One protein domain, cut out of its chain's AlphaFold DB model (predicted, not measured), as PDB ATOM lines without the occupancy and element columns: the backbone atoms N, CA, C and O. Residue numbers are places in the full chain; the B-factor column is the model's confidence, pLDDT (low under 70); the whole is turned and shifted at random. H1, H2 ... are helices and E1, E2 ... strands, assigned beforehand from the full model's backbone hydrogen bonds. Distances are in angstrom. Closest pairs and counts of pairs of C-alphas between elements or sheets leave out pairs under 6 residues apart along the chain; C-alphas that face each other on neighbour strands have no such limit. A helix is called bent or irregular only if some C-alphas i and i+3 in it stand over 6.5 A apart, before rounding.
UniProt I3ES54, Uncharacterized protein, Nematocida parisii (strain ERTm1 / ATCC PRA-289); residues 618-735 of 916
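Overview. This is residues 618 to 735 of the 916 residues of an uncharacterized protein of Nematocida parisii (strain ERTm1 / ATCC PRA-289) (UniProt I3ES54). A small, strongly twisted sheet of four strands, with H3 packed on it, makes one part of an elongated body, and a cluster of helices, with H2, H4 and H5 round H1, makes one end. The loop of residues 683 to 694 reaches out beyond the sheet at the other end. The printed part has 118 residues with five named helices and five named strands, in the order E1 H1 H2 E2 H3 E3 E4 E5 H4 H5; the class is mixed, helices and strands. The sheet is mixed, in the order E2 E1 E5 E3. The whole is compact, with a radius of gyration of the C-alphas of 15.6 A and spans of 51 by 34 by 21 A.

Along the chain. Find C-alpha 618 at (9.940, -36.357, -33.473); from there E1 runs to residue 622, 12.0 A on. H1, residues 627 to 636, covers 14.2 A, and H2 takes residues 638 to 645. Look next at E2, residues 659 to 662, and H3, residues 663 to 671, 14.0 A long and irregular: C-alphas 667 and 670 are 7.3 A apart. E3 is residues 674 to 676 and E4 residues 680 to 682. E5 starts at C-alpha 695, (7.759, -29.843, -30.643), and runs 13.7 A to residue 699. H4 is residues 700 to 707, 11.4 A long, and H5 residues 714 to 720, ending at C-alpha 720, (28.413, -28.551, -12.629).

Arrangement. Begin at the inner strands E1 and E5, which are parallel at 35 degrees; N 621 and O 695 are 2.8 A apart, within hydrogen-bond range. Edge strand E2 is antiparallel to E1, with N 659 and O 620 at 2.8 A. Edge strand E3 is antiparallel to E5, with N 698 and O 675 at 2.9 A. E2, H3 and E3 form a split strand-helix-strand unit, two strands of one sheet that are not neighbours, with a helix between them along the chain and E1 and E5 between them in the sheet, and its crossover is right-handed. H3 is on the sheet; the closest C-alphas of H3 and E1 are those of Thr 666 and Ala 618, 6.5 A apart. H4 only grazes the sheet, with its residues 700 to 703. E4 pairs with no named strand. Farther out, H1 and H2 touch as a helical hairpin, opposite ways at a shallow tilt of 32 degrees, closest at the C-alphas of Tyr 634 and Ala 641, 5.2 A. H1 touches H5, about perpendicular at 87 degrees, closest at the C-alphas of Ala 633 and Val 715, 4.9 A. H1 touches H4 at a steep tilt of 67 degrees, only just short of about perpendicular, closest at the C-alphas of Val 629 and Ala 705, 5.9 A. H3 is apart from H1, H2, H4 and H5. Every O i to N i+4 pair is within hydrogen-bond range in H1 and H5, against 2 of 4 in H2, 3 of 5 in H3 and 3 of 4 in H4.

Size, cuts and confidence. Look for the two C-alphas farthest apart, those of Glu 639 and Asp 688, 50.8 A. The printed part has no cut. The links H2 to E2 and E4 to E5 are long, with 13 and 12 residues. Residues 707 to 712, of which 707 belongs to H4, stand free. The mean pLDDT of the printed part is 84.8; residues 647, 650 to 653 and 707 to 711 are under 70.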
ATOM      1  N   ALA A 618      10.469 -37.543 -34.135       92.19
ATOM      2  CA  ALA A 618       9.940 -36.357 -33.473       92.19
ATOM      3  C   ALA A 618      10.630 -35.121 -34.071       92.19
ATOM      4  O   ALA A 618      11.857 -35.041 -34.074       92.19
ATOM      5  N   PHE A 619       9.848 -34.168 -34.581       94.88
ATOM      6  CA  PHE A 619      10.359 -32.897 -35.098       94.88
ATOM      7  C   PHE A 619      10.516 -31.920 -33.927       94.88
ATOM      8  O   PHE A 619       9.529 -31.350 -33.467       94.88
ATOM      9  N   ALA A 620      11.722 -31.809 -33.372       95.38
ATOM     10  CA  ALA A 620      11.969 -31.232 -32.051       95.38
ATOM     11  C   ALA A 620      12.800 -29.942 -32.109       95.38
ATOM     12  O   ALA A 620      13.854 -29.907 -32.738       95.38
ATOM     13  N   GLN A 621      12.360 -28.901 -31.400       95.31
ATOM     14  CA  GLN A 621      13.078 -27.638 -31.226       95.31
ATOM     15  C   GLN A 621      13.651 -27.541 -29.809       95.31
ATOM     16  O   GLN A 621      12.913 -27.585 -28.822       95.31
ATOM     17  N   PHE A 622      14.963 -27.330 -29.718       93.31
ATOM     18  CA  PHE A 622      15.666 -27.100 -28.460       93.31
ATOM     19  C   PHE A 622      15.875 -25.602 -28.226       93.31
ATOM     20  O   PHE A 622      16.579 -24.926 -28.986       93.31
ATOM     21  N   ASN A 623      15.253 -25.072 -27.175       90.19
ATOM     22  CA  ASN A 623      15.410 -23.677 -26.770       90.19
ATOM     23  C   ASN A 623      16.619 -23.509 -25.822       90.19
ATOM     24  O   ASN A 623      16.909 -24.427 -25.053       90.19
ATOM     25  N   PRO A 624      17.332 -22.366 -25.861       86.94
ATOM     26  CA  PRO A 624      18.399 -22.065 -24.905       86.94
ATOM     27  C   PRO A 624      17.849 -21.838 -23.485       86.94
ATOM     28  O   PRO A 624      16.637 -21.790 -23.274       86.94
ATOM     29  N   ILE A 625      18.756 -21.686 -22.518       87.12
ATOM     30  CA  ILE A 625      18.436 -21.335 -21.127       87.12
ATOM     31  C   ILE A 625      17.713 -19.975 -21.039       87.12
ATOM     32  O   ILE A 625      18.023 -19.053 -21.796       87.12
ATOM     33  N   GLY A 626      16.736 -19.846 -20.140       86.69
ATOM     34  CA  GLY A 626      15.916 -18.644 -19.989       86.69
ATOM     35  C   GLY A 626      16.585 -17.503 -19.212       86.69
ATOM     36  O   GLY A 626      17.377 -17.721 -18.295       86.69
ATOM     37  N   GLU A 627      16.183 -16.267 -19.523       87.62
ATOM     38  CA  GLU A 627      16.739 -15.023 -18.961       87.62
ATOM     39  C   GLU A 627      16.644 -14.988 -17.427       87.62
ATOM     40  O   GLU A 627      17.604 -14.661 -16.737       87.62
ATOM     41  N   MET A 628      15.511 -15.435 -16.880       87.56
ATOM     42  CA  MET A 628      15.285 -15.566 -15.437       87.56
ATOM     43  C   MET A 628      16.350 -16.436 -14.742       87.56
ATOM     44  O   MET A 628      16.706 -16.163 -13.599       87.56
ATOM     45  N   VAL A 629      16.869 -17.472 -15.409       88.50
ATOM     46  CA  VAL A 629      17.900 -18.355 -14.841       88.50
ATOM     47  C   VAL A 629      19.254 -17.641 -14.787       88.50
ATOM     48  O   VAL A 629      19.974 -17.761 -13.797       88.50
ATOM     49  N   ILE A 630      19.569 -16.852 -15.819       88.81
ATOM     50  CA  ILE A 630      20.777 -16.018 -15.897       88.81
ATOM     51  C   ILE A 630      20.719 -14.909 -14.838       88.81
ATOM     52  O   ILE A 630      21.648 -14.771 -14.043       88.81
ATOM     53  N   ASN A 631      19.601 -14.182 -14.756       89.31
ATOM     54  CA  ASN A 631      19.381 -13.125 -13.766       89.31
ATOM     55  C   ASN A 631      19.520 -13.672 -12.333       89.31
ATOM     56  O   ASN A 631      20.272 -13.119 -11.531       89.31
ATOM     57  N   LYS A 632      18.911 -14.827 -12.039       89.38
ATOM     58  CA  LYS A 632      19.023 -15.488 -10.730       89.38
ATOM     59  C   LYS A 632      20.438 -15.998 -10.425       89.38
ATOM     60  O   LYS A 632      20.861 -15.952  -9.274       89.38
ATOM     61  N   ALA A 633      21.218 -16.413 -11.427       89.88
ATOM     62  CA  ALA A 633      22.637 -16.722 -11.229       89.88
ATOM     63  C   ALA A 633      23.455 -15.465 -10.860       89.88
ATOM     64  O   ALA A 633      24.295 -15.526  -9.958       89.88
ATOM     65  N   TYR A 634      23.182 -14.318 -11.498       90.56
ATOM     66  CA  TYR A 634      23.796 -13.029 -11.148       90.56
ATOM     67  C   TYR A 634      23.408 -12.541  -9.739       90.56
ATOM     68  O   TYR A 634      24.260 -11.984  -9.045       90.56
ATOM     69  N   GLU A 635      22.171 -12.784  -9.294       90.31
ATOM     70  CA  GLU A 635      21.717 -12.536  -7.915       90.31
ATOM     71  C   GLU A 635      22.425 -13.449  -6.894       90.31
ATOM     72  O   GLU A 635      22.856 -12.995  -5.835       90.31
ATOM     73  N   GLU A 636      22.577 -14.741  -7.205       90.62
ATOM     74  CA  GLU A 636      23.167 -15.737  -6.301       90.62
ATOM     75  C   GLU A 636      24.693 -15.626  -6.143       90.62
ATOM     76  O   GLU A 636      25.211 -15.924  -5.056       90.62
ATOM     77  N   ASN A 637      25.416 -15.284  -7.220       89.81
ATOM     78  CA  ASN A 637      26.854 -14.993  -7.232       89.81
ATOM     79  C   ASN A 637      27.271 -14.258  -8.524       89.81
ATOM     80  O   ASN A 637      27.644 -14.888  -9.518       89.81
ATOM     81  N   ARG A 638      27.300 -12.921  -8.480       89.19
ATOM     82  CA  ARG A 638      27.665 -12.066  -9.623       89.19
ATOM     83  C   ARG A 638      29.005 -12.417 -10.281       89.19
ATOM     84  O   ARG A 638      29.085 -12.412 -11.504       89.19
ATOM     85  N   GLU A 639      30.048 -12.706  -9.504       85.81
ATOM     86  CA  GLU A 639      31.396 -12.924 -10.053       85.81
ATOM     87  C   GLU A 639      31.554 -14.294 -10.722       85.81
ATOM     88  O   GLU A 639      32.335 -14.432 -11.659       85.81
ATOM     89  N   GLU A 640      30.790 -15.301 -10.294       84.06
ATOM     90  CA  GLU A 640      30.751 -16.596 -10.983       84.06
ATOM     91  C   GLU A 640      29.799 -16.567 -12.187       84.06
ATOM     92  O   GLU A 640      30.104 -17.157 -13.220       84.06
ATOM     93  N   ALA A 641      28.696 -15.815 -12.100       85.88
ATOM     94  CA  ALA A 641      27.778 -15.605 -13.216       85.88
ATOM     95  C   ALA A 641      28.441 -14.888 -14.407       85.88
ATOM     96  O   ALA A 641      28.218 -15.309 -15.539       85.88
ATOM     97  N   LYS A 642      29.334 -13.908 -14.182       84.94
ATOM     98  CA  LYS A 642      30.169 -13.324 -15.256       84.94
ATOM     99  C   LYS A 642      30.940 -14.401 -16.031       84.94
ATOM    100  O   LYS A 642      30.821 -14.494 -17.244       84.94
ATOM    101  N   LYS A 643      31.656 -15.296 -15.338       78.94
ATOM    102  CA  LYS A 643      32.457 -16.377 -15.964       78.94
ATOM    103  C   LYS A 643      31.636 -17.374 -16.803       78.94
ATOM    104  O   LYS A 643      32.217 -18.247 -17.446       78.94
ATOM    105  N   LEU A 644      30.306 -17.304 -16.729       78.19
ATOM    106  CA  LEU A 644      29.351 -18.152 -17.442       78.19
ATOM    107  C   LEU A 644      28.583 -17.382 -18.529       78.19
ATOM    108  O   LEU A 644      28.281 -17.953 -19.575       78.19
ATOM    109  N   PHE A 645      28.248 -16.114 -18.267       82.62
ATOM    110  CA  PHE A 645      27.254 -15.348 -19.021       82.62
ATOM    111  C   PHE A 645      27.690 -13.930 -19.423       82.62
ATOM    112  O   PHE A 645      26.867 -13.192 -19.967       82.62
ATOM    113  N   ASP A 646      28.935 -13.514 -19.171       72.88
ATOM    114  CA  ASP A 646      29.426 -12.245 -19.718       72.88
ATOM    115  C   ASP A 646      29.566 -12.364 -21.246       72.88
ATOM    116  O   ASP A 646      29.997 -13.396 -21.783       72.88
ATOM    117  N   GLU A 647      29.090 -11.344 -21.960       67.31
ATOM    118  CA  GLU A 647      28.856 -11.381 -23.413       67.31
ATOM    119  C   GLU A 647      28.112 -12.662 -23.896       67.31
ATOM    120  O   GLU A 647      28.463 -13.250 -24.926       67.31
ATOM    121  N   TYR A 648      27.118 -13.158 -23.144       74.00
ATOM    122  CA  TYR A 648      26.217 -14.234 -23.592       74.00
ATOM    123  C   TYR A 648      24.989 -13.648 -24.297       74.00
ATOM    124  O   TYR A 648      24.005 -13.260 -23.665       74.00
ATOM    125  N   GLU A 649      25.033 -13.589 -25.627       70.25
ATOM    126  CA  GLU A 649      23.894 -13.130 -26.422       70.25
ATOM    127  C   GLU A 649      22.797 -14.201 -26.468       70.25
ATOM    128  O   GLU A 649      22.930 -15.243 -27.121       70.25
ATOM    129  N   MET A 650      21.678 -13.924 -25.797       67.56
ATOM    130  CA  MET A 650      20.471 -14.734 -25.902       67.56
ATOM    131  C   MET A 650      19.780 -14.503 -27.253       67.56
ATOM    132  O   MET A 650      19.123 -13.486 -27.470       67.56
ATOM    133  N   ASN A 651      19.841 -15.494 -28.142       68.00
ATOM    134  CA  ASN A 651      19.171 -15.481 -29.449       68.00
ATOM    135  C   ASN A 651      17.635 -15.696 -29.352       68.00
ATOM    136  O   ASN A 651      17.086 -16.589 -29.991       68.00
ATOM    137  N   VAL A 652      16.930 -14.901 -28.532       63.91
ATOM    138  CA  VAL A 652      15.479 -15.049 -28.262       63.91
ATOM    139  C   VAL A 652      14.611 -14.607 -29.445       63.91
ATOM    140  O   VAL A 652      13.556 -15.187 -29.689       63.91
ATOM    141  N   GLY A 653      15.039 -13.572 -30.176       68.44
ATOM    142  CA  GLY A 653      14.283 -13.009 -31.301       68.44
ATOM    143  C   GLY A 653      14.410 -13.788 -32.615       68.44
ATOM    144  O   GLY A 653      13.610 -13.579 -33.525       68.44
ATOM    145  N   SER A 654      15.398 -14.678 -32.719       83.12
ATOM    146  CA  SER A 654      15.746 -15.374 -33.960       83.12
ATOM    147  C   SER A 654      15.095 -16.765 -34.013       83.12
ATOM    148  O   SER A 654      15.182 -17.506 -33.030       83.12
ATOM    149  N   PRO A 655      14.464 -17.170 -35.135       90.69
ATOM    150  CA  PRO A 655      13.856 -18.494 -35.257       90.69
ATOM    151  C   PRO A 655      14.858 -19.621 -34.992       90.69
ATOM    152  O   PRO A 655      16.018 -19.547 -35.393       90.69
ATOM    153  N   ARG A 656      14.412 -20.684 -34.323       92.81
ATOM    154  CA  ARG A 656      15.253 -21.833 -33.965       92.81
ATOM    155  C   ARG A 656      15.159 -22.921 -35.031       92.81
ATOM    156  O   ARG A 656      14.098 -23.131 -35.612       92.81
ATOM    157  N   ILE A 657      16.264 -23.622 -35.264       96.06
ATOM    158  CA  ILE A 657      16.345 -24.746 -36.203       96.06
ATOM    159  C   ILE A 657      15.975 -26.035 -35.443       96.06
ATOM    160  O   ILE A 657      16.660 -26.383 -34.479       96.06
ATOM    161  N   PRO A 658      14.894 -26.739 -35.818       96.50
ATOM    162  CA  PRO A 658      14.526 -28.021 -35.222       96.50
ATOM    163  C   PRO A 658      15.371 -29.189 -35.763       96.50
ATOM    164  O   PRO A 658      16.165 -29.044 -36.688       96.50
ATOM    165  N   LEU A 659      15.185 -30.375 -35.183       96.50
ATOM    166  CA  LEU A 659      15.815 -31.633 -35.586       96.50
ATOM    167  C   LEU A 659      14.771 -32.730 -35.813       96.50
ATOM    168  O   LEU A 659      13.770 -32.812 -35.103       96.50
ATOM    169  N   PHE A 660      15.042 -33.617 -36.769       94.81
ATOM    170  CA  PHE A 660      14.271 -34.830 -37.034       94.81
ATOM    171  C   PHE A 660      14.847 -35.979 -36.201       94.81
ATOM    172  O   PHE A 660      15.717 -36.724 -36.653       94.81
ATOM    173  N   LEU A 661      14.406 -36.108 -34.950       93.81
ATOM    174  CA  LEU A 661      14.966 -37.077 -34.007       93.81
ATOM    175  C   LEU A 661      14.335 -38.466 -34.209       93.81
ATOM    176  O   LEU A 661      13.123 -38.601 -34.035       93.81
ATOM    177  N   PRO A 662      15.105 -39.518 -34.557       90.56
ATOM    178  CA  PRO A 662      14.589 -40.886 -34.589       90.56
ATOM    179  C   PRO A 662      14.327 -41.402 -33.164       90.56
ATOM    180  O   PRO A 662      14.919 -40.901 -32.208       90.56
ATOM    181  N   LYS A 663      13.511 -42.460 -33.019       87.62
ATOM    182  CA  LYS A 663      13.067 -43.022 -31.717       87.62
ATOM    183  C   LYS A 663      14.150 -43.094 -30.628       87.62
ATOM    184  O   LYS A 663      13.905 -42.645 -29.511       87.62
ATOM    185  N   LEU A 664      15.349 -43.593 -30.956       89.31
ATOM    186  CA  LEU A 664      16.482 -43.664 -30.021       89.31
ATOM    187  C   LEU A 664      16.853 -42.281 -29.456       89.31
ATOM    188  O   LEU A 664      16.914 -42.117 -28.241       89.31
ATOM    189  N   MET A 665      17.044 -41.280 -30.321       91.25
ATOM    190  CA  MET A 665      17.380 -39.913 -29.904       91.25
ATOM    191  C   MET A 665      16.220 -39.248 -29.162       91.25
ATOM    192  O   MET A 665      16.453 -38.573 -28.162       91.25
ATOM    193  N   THR A 666      14.976 -39.490 -29.584       89.88
ATOM    194  CA  THR A 666      13.789 -38.961 -28.897       89.88
ATOM    195  C   THR A 666      13.667 -39.510 -27.473       89.88
ATOM    196  O   THR A 666      13.368 -38.757 -26.551       89.88
ATOM    197  N   SER A 667      13.971 -40.796 -27.252       86.94
ATOM    198  CA  SER A 667      13.998 -41.385 -25.904       86.94
ATOM    199  C   SER A 667      15.096 -40.794 -25.005       86.94
ATOM    200  O   SER A 667      14.945 -40.765 -23.785       86.94
ATOM    201  N   ALA A 668      16.189 -40.308 -25.602       88.88
ATOM    202  CA  ALA A 668      17.346 -39.765 -24.897       88.88
ATOM    203  C   ALA A 668      17.213 -38.269 -24.546       88.88
ATOM    204  O   ALA A 668      18.030 -37.770 -23.773       88.88
ATOM    205  N   ILE A 669      16.195 -37.550 -25.053       89.94
ATOM    206  CA  ILE A 669      16.024 -36.089 -24.862       89.94
ATOM    207  C   ILE A 669      16.184 -35.670 -23.395       89.94
ATOM    208  O   ILE A 669      16.905 -34.721 -23.088       89.94
ATOM    209  N   HIS A 670      15.535 -36.399 -22.488       86.31
ATOM    210  CA  HIS A 670      15.510 -36.077 -21.063       86.31
ATOM    211  C   HIS A 670      16.775 -36.514 -20.295       86.31
ATOM    212  O   HIS A 670      16.905 -36.199 -19.116       86.31
ATOM    213  N   MET A 671      17.737 -37.191 -20.939       83.25
ATOM    214  CA  MET A 671      19.086 -37.336 -20.375       83.25
ATOM    215  C   MET A 671      19.821 -35.991 -20.362       83.25
ATOM    216  O   MET A 671      20.486 -35.663 -19.379       83.25
ATOM    217  N   GLY A 672      19.685 -35.228 -21.454       85.56
ATOM    218  CA  GLY A 672      20.228 -33.879 -21.589       85.56
ATOM    219  C   GLY A 672      19.465 -32.850 -20.744       85.56
ATOM    220  O   GLY A 672      18.667 -33.213 -19.875       85.56
ATOM    221  N   PRO A 673      19.671 -31.545 -20.973       88.25
ATOM    222  CA  PRO A 673      19.057 -30.489 -20.168       88.25
ATOM    223  C   PRO A 673      17.573 -30.241 -20.469       88.25
ATOM    224  O   PRO A 673      17.038 -29.229 -20.029       88.25
ATOM    225  N   TYR A 674      16.892 -31.094 -21.237       91.38
ATOM    226  CA  TYR A 674      15.639 -30.722 -21.894       91.38
ATOM    227  C   TYR A 674      14.399 -31.365 -21.292       91.38
ATOM    228  O   TYR A 674      14.367 -32.564 -21.033       91.38
ATOM    229  N   VAL A 675      13.339 -30.567 -21.154       89.69
ATOM    230  CA  VAL A 675      11.995 -30.983 -20.720       89.69
ATOM    231  C   VAL A 675      10.931 -30.395 -21.650       89.69
ATOM    232  O   VAL A 675      11.141 -29.348 -22.265       89.69
ATOM    233  N   LEU A 676       9.804 -31.090 -21.808       90.81
ATOM    234  CA  LEU A 676       8.764 -30.761 -22.787       90.81
ATOM    235  C   LEU A 676       8.069 -29.430 -22.446       90.81
ATOM    236  O   LEU A 676       7.550 -29.254 -21.340       90.81
ATOM    237  N   LYS A 677       8.023 -28.513 -23.421       90.12
ATOM    238  CA  LYS A 677       7.326 -27.218 -23.342       90.12
ATOM    239  C   LYS A 677       5.988 -27.242 -24.097       90.12
ATOM    240  O   LYS A 677       5.017 -26.683 -23.586       90.12
ATOM    241  N   SER A 678       5.915 -27.904 -25.255       87.19
ATOM    242  CA  SER A 678       4.650 -28.168 -25.972       87.19
ATOM    243  C   SER A 678       3.674 -29.025 -25.148       87.19
ATOM    244  O   SER A 678       4.051 -29.615 -24.140       87.19
ATOM    245  N   GLU A 679       2.407 -29.112 -25.557       84.81
ATOM    246  CA  GLU A 679       1.382 -29.880 -24.825       84.81
ATOM    247  C   GLU A 679       1.649 -31.391 -24.826       84.81
ATOM    248  O   GLU A 679       1.441 -32.064 -23.816       84.81
ATOM    249  N   MET A 680       2.144 -31.921 -25.946       85.69
ATOM    250  CA  MET A 680       2.505 -33.326 -26.119       85.69
ATOM    251  C   MET A 680       3.645 -33.494 -27.132       85.69
ATOM    252  O   MET A 680       3.909 -32.593 -27.931       85.69
ATOM    253  N   TYR A 681       4.286 -34.664 -27.134       83.75
ATOM    254  CA  TYR A 681       5.157 -35.112 -28.219       83.75
ATOM    255  C   TYR A 681       4.825 -36.540 -28.653       83.75
ATOM    256  O   TYR A 681       4.357 -37.352 -27.859       83.75
ATOM    257  N   GLN A 682       5.083 -36.843 -29.928       83.56
ATOM    258  CA  GLN A 682       4.881 -38.161 -30.526       83.56
ATOM    259  C   GLN A 682       5.981 -38.415 -31.566       83.56
ATOM    260  O   GLN A 682       6.182 -37.578 -32.445       83.56
ATOM    261  N   SER A 683       6.668 -39.559 -31.508       83.06
ATOM    262  CA  SER A 683       7.413 -40.060 -32.677       83.06
ATOM    263  C   SER A 683       6.437 -40.668 -33.683       83.06
ATOM    264  O   SER A 683       5.626 -41.512 -33.305       83.06
ATOM    265  N   LYS A 684       6.489 -40.230 -34.942       82.38
ATOM    266  CA  LYS A 684       5.642 -40.735 -36.035       82.38
ATOM    267  C   LYS A 684       6.289 -40.484 -37.392       82.38
ATOM    268  O   LYS A 684       7.155 -39.618 -37.512       82.38
ATOM    269  N   THR A 685       5.850 -41.192 -38.428       81.56
ATOM    270  CA  THR A 685       6.148 -40.787 -39.808       81.56
ATOM    271  C   THR A 685       5.473 -39.439 -40.047       81.56
ATOM    272  O   THR A 685       4.276 -39.279 -39.794       81.56
ATOM    273  N   LEU A 686       6.249 -38.445 -40.469       76.69
ATOM    274  CA  LEU A 686       5.720 -37.145 -40.871       76.69
ATOM    275  C   LEU A 686       5.204 -37.281 -42.315       76.69
ATOM    276  O   LEU A 686       5.754 -38.069 -43.078       76.69
ATOM    277  N   GLY A 687       4.102 -36.594 -42.646       73.50
ATOM    278  CA  GLY A 687       3.375 -36.770 -43.916       73.50
ATOM    279  C   GLY A 687       4.080 -36.120 -45.109       73.50
ATOM    280  O   GLY A 687       5.258 -36.343 -45.338       73.50
ATOM    281  N   ASP A 688       3.399 -35.230 -45.832       79.69
ATOM    282  CA  ASP A 688       3.968 -34.523 -47.002       79.69
ATOM    283  C   ASP A 688       5.050 -33.470 -46.640       79.69
ATOM    284  O   ASP A 688       5.418 -32.614 -47.449       79.69
ATOM    285  N   TYR A 689       5.541 -33.500 -45.394       88.12
ATOM    286  CA  TYR A 689       6.501 -32.568 -44.797       88.12
ATOM    287  C   TYR A 689       6.141 -31.080 -44.980       88.12
ATOM    288  O   TYR A 689       7.033 -30.239 -45.030       88.12
ATOM    289  N   GLN A 690       4.848 -30.749 -45.068       90.50
ATOM    290  CA  GLN A 690       4.344 -29.373 -45.133       90.50
ATOM    291  C   GLN A 690       3.829 -28.895 -43.771       90.50
ATOM    292  O   GLN A 690       3.305 -29.685 -42.984       90.50
ATOM    293  N   ASP A 691       3.973 -27.592 -43.529       90.50
ATOM    294  CA  ASP A 691       3.433 -26.829 -42.401       90.50
ATOM    295  C   ASP A 691       3.688 -27.441 -41.011       90.50
ATOM    296  O   ASP A 691       2.871 -27.384 -40.091       90.50
ATOM    297  N   LEU A 692       4.878 -28.019 -40.850       92.69
ATOM    298  CA  LEU A 692       5.329 -28.656 -39.623       92.69
ATOM    299  C   LEU A 692       5.580 -27.605 -38.534       92.69
ATOM    300  O   LEU A 692       6.465 -26.755 -38.654       92.69
ATOM    301  N   VAL A 693       4.843 -27.713 -37.430       93.25
ATOM    302  CA  VAL A 693       5.135 -27.000 -36.179       93.25
ATOM    303  C   VAL A 693       6.063 -27.878 -35.330       93.25
ATOM    304  O   VAL A 693       5.737 -29.050 -35.106       93.25
ATOM    305  N   PRO A 694       7.218 -27.372 -34.860       94.50
ATOM    306  CA  PRO A 694       8.132 -28.160 -34.048       94.50
ATOM    307  C   PRO A 694       7.624 -28.347 -32.615       94.50
ATOM    308  O   PRO A 694       6.965 -27.493 -32.023       94.50
ATOM    309  N   ILE A 695       7.989 -29.485 -32.039       94.81
ATOM    310  CA  ILE A 695       7.759 -29.843 -30.643       94.81
ATOM    311  C   ILE A 695       8.822 -29.126 -29.812       94.81
ATOM    312  O   ILE A 695      10.010 -29.434 -29.912       94.81
ATOM    313  N   GLU A 696       8.415 -28.158 -29.001       94.94
ATOM    314  CA  GLU A 696       9.335 -27.350 -28.211       94.94
ATOM    315  C   GLU A 696       9.762 -28.038 -26.911       94.94
ATOM    316  O   GLU A 696       8.934 -28.528 -26.132       94.94
ATOM    317  N   PHE A 697      11.059 -27.945 -26.621       93.25
ATOM    318  CA  PHE A 697      11.664 -28.300 -25.343       93.25
ATOM    319  C   PHE A 697      12.359 -27.076 -24.722       93.25
ATOM    320  O   PHE A 697      12.997 -26.281 -25.413       93.25
ATOM    321  N   SER A 698      12.209 -26.915 -23.409       90.38
ATOM    322  CA  SER A 698      12.843 -25.879 -22.570       90.38
ATOM    323  C   SER A 698      13.965 -26.477 -21.720       90.38
ATOM    324  O   SER A 698      13.996 -27.697 -21.534       90.38
ATOM    325  N   ASN A 699      14.846 -25.647 -21.160       89.44
ATOM    326  CA  ASN A 699      15.875 -26.120 -20.243       89.44
ATOM    327  C   ASN A 699      15.240 -26.483 -18.883       89.44
ATOM    328  O   ASN A 699      14.379 -25.773 -18.368       89.44
ATOM    329  N   TRP A 700      15.652 -27.592 -18.272       85.69
ATOM    330  CA  TRP A 700      15.167 -28.036 -16.960       85.69
ATOM    331  C   TRP A 700      15.446 -27.012 -15.846       85.69
ATOM    332  O   TRP A 700      14.655 -26.879 -14.909       85.69
ATOM    333  N   LEU A 701      16.518 -26.224 -15.985       86.69
ATOM    334  CA  LEU A 701      16.844 -25.123 -15.081       86.69
ATOM    335  C   LEU A 701      15.795 -24.000 -15.118       86.69
ATOM    336  O   LEU A 701      15.559 -23.378 -14.084       86.69
ATOM    337  N   ASP A 702      15.100 -23.792 -16.244       84.44
ATOM    338  CA  ASP A 702      13.997 -22.823 -16.350       84.44
ATOM    339  C   ASP A 702      12.853 -23.198 -15.391       84.44
ATOM    340  O   ASP A 702      12.223 -22.338 -14.773       84.44
ATOM    341  N   HIS A 703      12.602 -24.500 -15.224       79.81
ATOM    342  CA  HIS A 703      11.562 -25.023 -14.334       79.81
ATOM    343  C   HIS A 703      12.001 -24.943 -12.872       79.81
ATOM    344  O   HIS A 703      11.224 -24.494 -12.034       79.81
ATOM    345  N   LEU A 704      13.258 -25.286 -12.562       79.75
ATOM    346  CA  LEU A 704      13.806 -25.148 -11.204       79.75
ATOM    347  C   LEU A 704      13.888 -23.689 -10.727       79.75
ATOM    348  O   LEU A 704      13.657 -23.405  -9.551       79.75
ATOM    349  N   ALA A 705      14.204 -22.754 -11.623       80.19
ATOM    350  CA  ALA A 705      14.285 -21.338 -11.290       80.19
ATOM    351  C   ALA A 705      12.938 -20.780 -10.809       80.19
ATOM    352  O   ALA A 705      12.923 -20.044  -9.820       80.19
ATOM    353  N   ASN A 706      11.837 -21.210 -11.442       73.06
ATOM    354  CA  ASN A 706      10.462 -20.834 -11.104       73.06
ATOM    355  C   ASN A 706       9.987 -21.363  -9.735       73.06
ATOM    356  O   ASN A 706       9.180 -20.703  -9.084       73.06
ATOM    357  N   THR A 707      10.429 -22.544  -9.279       66.31
ATOM    358  CA  THR A 707       9.808 -23.193  -8.103       66.31
ATOM    359  C   THR A 707      10.310 -22.693  -6.746       66.31
ATOM    360  O   THR A 707       9.700 -23.029  -5.735       66.31
ATOM    361  N   ASN A 708      11.407 -21.923  -6.695       57.22
ATOM    362  CA  ASN A 708      12.016 -21.359  -5.468       57.22
ATOM    363  C   ASN A 708      12.285 -22.357  -4.313       57.22
ATOM    364  O   ASN A 708      12.583 -21.955  -3.193       57.22
ATOM    365  N   SER A 709      12.243 -23.659  -4.590       55.19
ATOM    366  CA  SER A 709      12.287 -24.764  -3.622       55.19
ATOM    367  C   SER A 709      13.650 -25.468  -3.549       55.19
ATOM    368  O   SER A 709      13.745 -26.633  -3.157       55.19
ATOM    369  N   LEU A 710      14.716 -24.788  -3.978       61.34
ATOM    370  CA  LEU A 710      16.047 -25.370  -4.126       61.34
ATOM    371  C   LEU A 710      16.880 -25.261  -2.843       61.34
ATOM    372  O   LEU A 710      17.175 -24.169  -2.372       61.34
ATOM    373  N   ASN A 711      17.382 -26.404  -2.373       65.00
ATOM    374  CA  ASN A 711      18.433 -26.477  -1.345       65.00
ATOM    375  C   ASN A 711      19.859 -26.290  -1.923       65.00
ATOM    376  O   ASN A 711      20.837 -26.472  -1.200       65.00
ATOM    377  N   THR A 712      19.985 -25.977  -3.217       71.81
ATOM    378  CA  THR A 712      21.254 -25.776  -3.938       71.81
ATOM    379  C   THR A 712      21.125 -24.536  -4.816       71.81
ATOM    380  O   THR A 712      20.119 -24.396  -5.509       71.81
ATOM    381  N   LYS A 713      22.136 -23.662  -4.834       84.06
ATOM    382  CA  LYS A 713      22.160 -22.496  -5.728       84.06
ATOM    383  C   LYS A 713      22.114 -22.913  -7.204       84.06
ATOM    384  O   LYS A 713      22.793 -23.857  -7.611       84.06
ATOM    385  N   ILE A 714      21.368 -22.181  -8.022       85.56
ATOM    386  CA  ILE A 714      21.314 -22.357  -9.478       85.56
ATOM    387  C   ILE A 714      22.694 -22.170 -10.113       85.56
ATOM    388  O   ILE A 714      23.085 -22.986 -10.945       85.56
ATOM    389  N   VAL A 715      23.475 -21.173  -9.688       84.88
ATOM    390  CA  VAL A 715      24.836 -20.940 -10.201       84.88
ATOM    391  C   VAL A 715      25.776 -22.126  -9.929       84.88
ATOM    392  O   VAL A 715      26.636 -22.417 -10.756       84.88
ATOM    393  N   GLU A 716      25.571 -22.888  -8.845       83.94
ATOM    394  CA  GLU A 716      26.300 -24.145  -8.604       83.94
ATOM    395  C   GLU A 716      25.871 -25.254  -9.576       83.94
ATOM    396  O   GLU A 716      26.727 -25.940 -10.135       83.94
ATOM    397  N   LEU A 717      24.565 -25.411  -9.824       83.25
ATOM    398  CA  LEU A 717      24.042 -26.407 -10.769       83.25
ATOM    399  C   LEU A 717      24.495 -26.119 -12.207       83.25
ATOM    400  O   LEU A 717      24.884 -27.041 -12.926       83.25
ATOM    401  N   ILE A 718      24.510 -24.845 -12.610       85.25
ATOM    402  CA  ILE A 718      25.075 -24.392 -13.887       85.25
ATOM    403  C   ILE A 718      26.575 -24.710 -13.933       85.25
ATOM    404  O   ILE A 718      27.052 -25.283 -14.912       85.25
ATOM    405  N   ASN A 719      27.313 -24.430 -12.854       81.88
ATOM    406  CA  ASN A 719      28.744 -24.720 -12.770       81.88
ATOM    407  C   ASN A 719      29.101 -26.203 -12.899       81.88
ATOM    408  O   ASN A 719      30.184 -26.520 -13.387       81.88
ATOM    409  N   GLN A 720      28.216 -27.107 -12.485       80.06
ATOM    410  CA  GLN A 720      28.413 -28.551 -12.629       80.06
ATOM    411  C   GLN A 720      28.051 -29.071 -14.028       80.06
ATOM    412  O   GLN A 720      28.525 -30.135 -14.421       80.06
ATOM    413  N   ASN A 721      27.255 -28.321 -14.794       78.38
ATOM    414  CA  ASN A 721      26.710 -28.735 -16.089       78.38
ATOM    415  C   ASN A 721      27.043 -27.720 -17.204       78.38
ATOM    416  O   ASN A 721      26.252 -27.539 -18.128       78.38
ATOM    417  N   LYS A 722      28.212 -27.050 -17.151       78.81
ATOM    418  CA  LYS A 722      28.563 -25.936 -18.066       78.81
ATOM    419  C   LYS A 722      28.434 -26.283 -19.559       78.81
ATOM    420  O   LYS A 722      28.132 -25.413 -20.368       78.81
ATOM    421  N   HIS A 723      28.632 -27.550 -19.930       77.75
ATOM    422  CA  HIS A 723      28.457 -28.019 -21.305       77.75
ATOM    423  C   HIS A 723      26.984 -28.079 -21.752       77.75
ATOM    424  O   HIS A 723      26.712 -27.831 -22.925       77.75
ATOM    425  N   GLU A 724      26.035 -28.360 -20.847       84.88
ATOM    426  CA  GLU A 724      24.596 -28.425 -21.156       84.88
ATOM    427  C   GLU A 724      24.024 -27.042 -21.538       84.88
ATOM    428  O   GLU A 724      23.072 -26.976 -22.312       84.88
ATOM    429  N   ILE A 725      24.611 -25.936 -21.049       84.56
ATOM    430  CA  ILE A 725      24.163 -24.551 -21.328       84.56
ATOM    431  C   ILE A 725      24.124 -24.265 -22.837       84.56
ATOM    432  O   ILE A 725      23.202 -23.621 -23.337       84.56
ATOM    433  N   TYR A 726      25.140 -24.744 -23.559       85.88
ATOM    434  CA  TYR A 726      25.373 -24.427 -24.968       85.88
ATOM    435  C   TYR A 726      24.877 -25.512 -25.931       85.88
ATOM    436  O   TYR A 726      25.175 -25.457 -27.127       85.88
ATOM    437  N   TYR A 727      24.137 -26.512 -25.443       89.44
ATOM    438  CA  TYR A 727      23.537 -27.517 -26.316       89.44
ATOM    439  C   TYR A 727      22.649 -26.836 -27.362       89.44
ATOM    440  O   TYR A 727      21.789 -26.015 -27.045       89.44
ATOM    441  N   TYR A 728      22.895 -27.176 -28.628       89.50
ATOM    442  CA  TYR A 728      22.190 -26.618 -29.780       89.50
ATOM    443  C   TYR A 728      22.235 -25.075 -29.870       89.50
ATOM    444  O   TYR A 728      21.345 -24.482 -30.476       89.50
ATOM    445  N   SER A 729      23.227 -24.382 -29.289       86.12
ATOM    446  CA  SER A 729      23.298 -22.906 -29.328       86.12
ATOM    447  C   SER A 729      23.230 -22.356 -30.765       86.12
ATOM    448  O   SER A 729      22.439 -21.456 -31.047       86.12
ATOM    449  N   ASP A 730      23.950 -23.007 -31.681       86.75
ATOM    450  CA  ASP A 730      24.058 -22.769 -33.127       86.75
ATOM    451  C   ASP A 730      22.798 -23.102 -33.946       86.75
ATOM    452  O   ASP A 730      22.723 -22.744 -35.119       86.75
ATOM    453  N   PHE A 731      21.781 -23.734 -33.350       92.69
ATOM    454  CA  PHE A 731      20.527 -24.089 -34.023       92.69
ATOM    455  C   PHE A 731      19.565 -22.896 -34.095       92.69
ATOM    456  O   PHE A 731      18.458 -22.899 -33.551       92.69
ATOM    457  N   VAL A 732      20.012 -21.847 -34.778       92.31
ATOM    458  CA  VAL A 732      19.296 -20.595 -35.021       92.31
ATOM    459  C   VAL A 732      19.351 -20.269 -36.512       92.31
ATOM    460  O   VAL A 732      20.384 -20.480 -37.148       92.31
ATOM    461  N   ILE A 733      18.247 -19.787 -37.085       92.25
ATOM    462  CA  ILE A 733      18.229 -19.322 -38.473       92.25
ATOM    463  C   ILE A 733      19.080 -18.056 -38.564       92.25
ATOM    464  O   ILE A 733      18.800 -17.063 -37.893       92.25
ATOM    465  N   LEU A 734      20.094 -18.101 -39.423       89.12
ATOM    466  CA  LEU A 734      20.848 -16.934 -39.858       89.12
ATOM    467  C   LEU A 734      20.174 -16.391 -41.119       89.12
ATOM    468  O   LEU A 734      20.139 -17.062 -42.152       89.12
ATOM    469  N   SER A 735      19.619 -15.182 -41.038       83.75
ATOM    470  CA  SER A 735      19.035 -14.511 -42.207       83.75
ATOM    471  C   SER A 735      20.117 -14.251 -43.261       83.75
ATOM    472  O   SER A 735      21.250 -13.930 -42.910       83.75
TER     473      SER A 735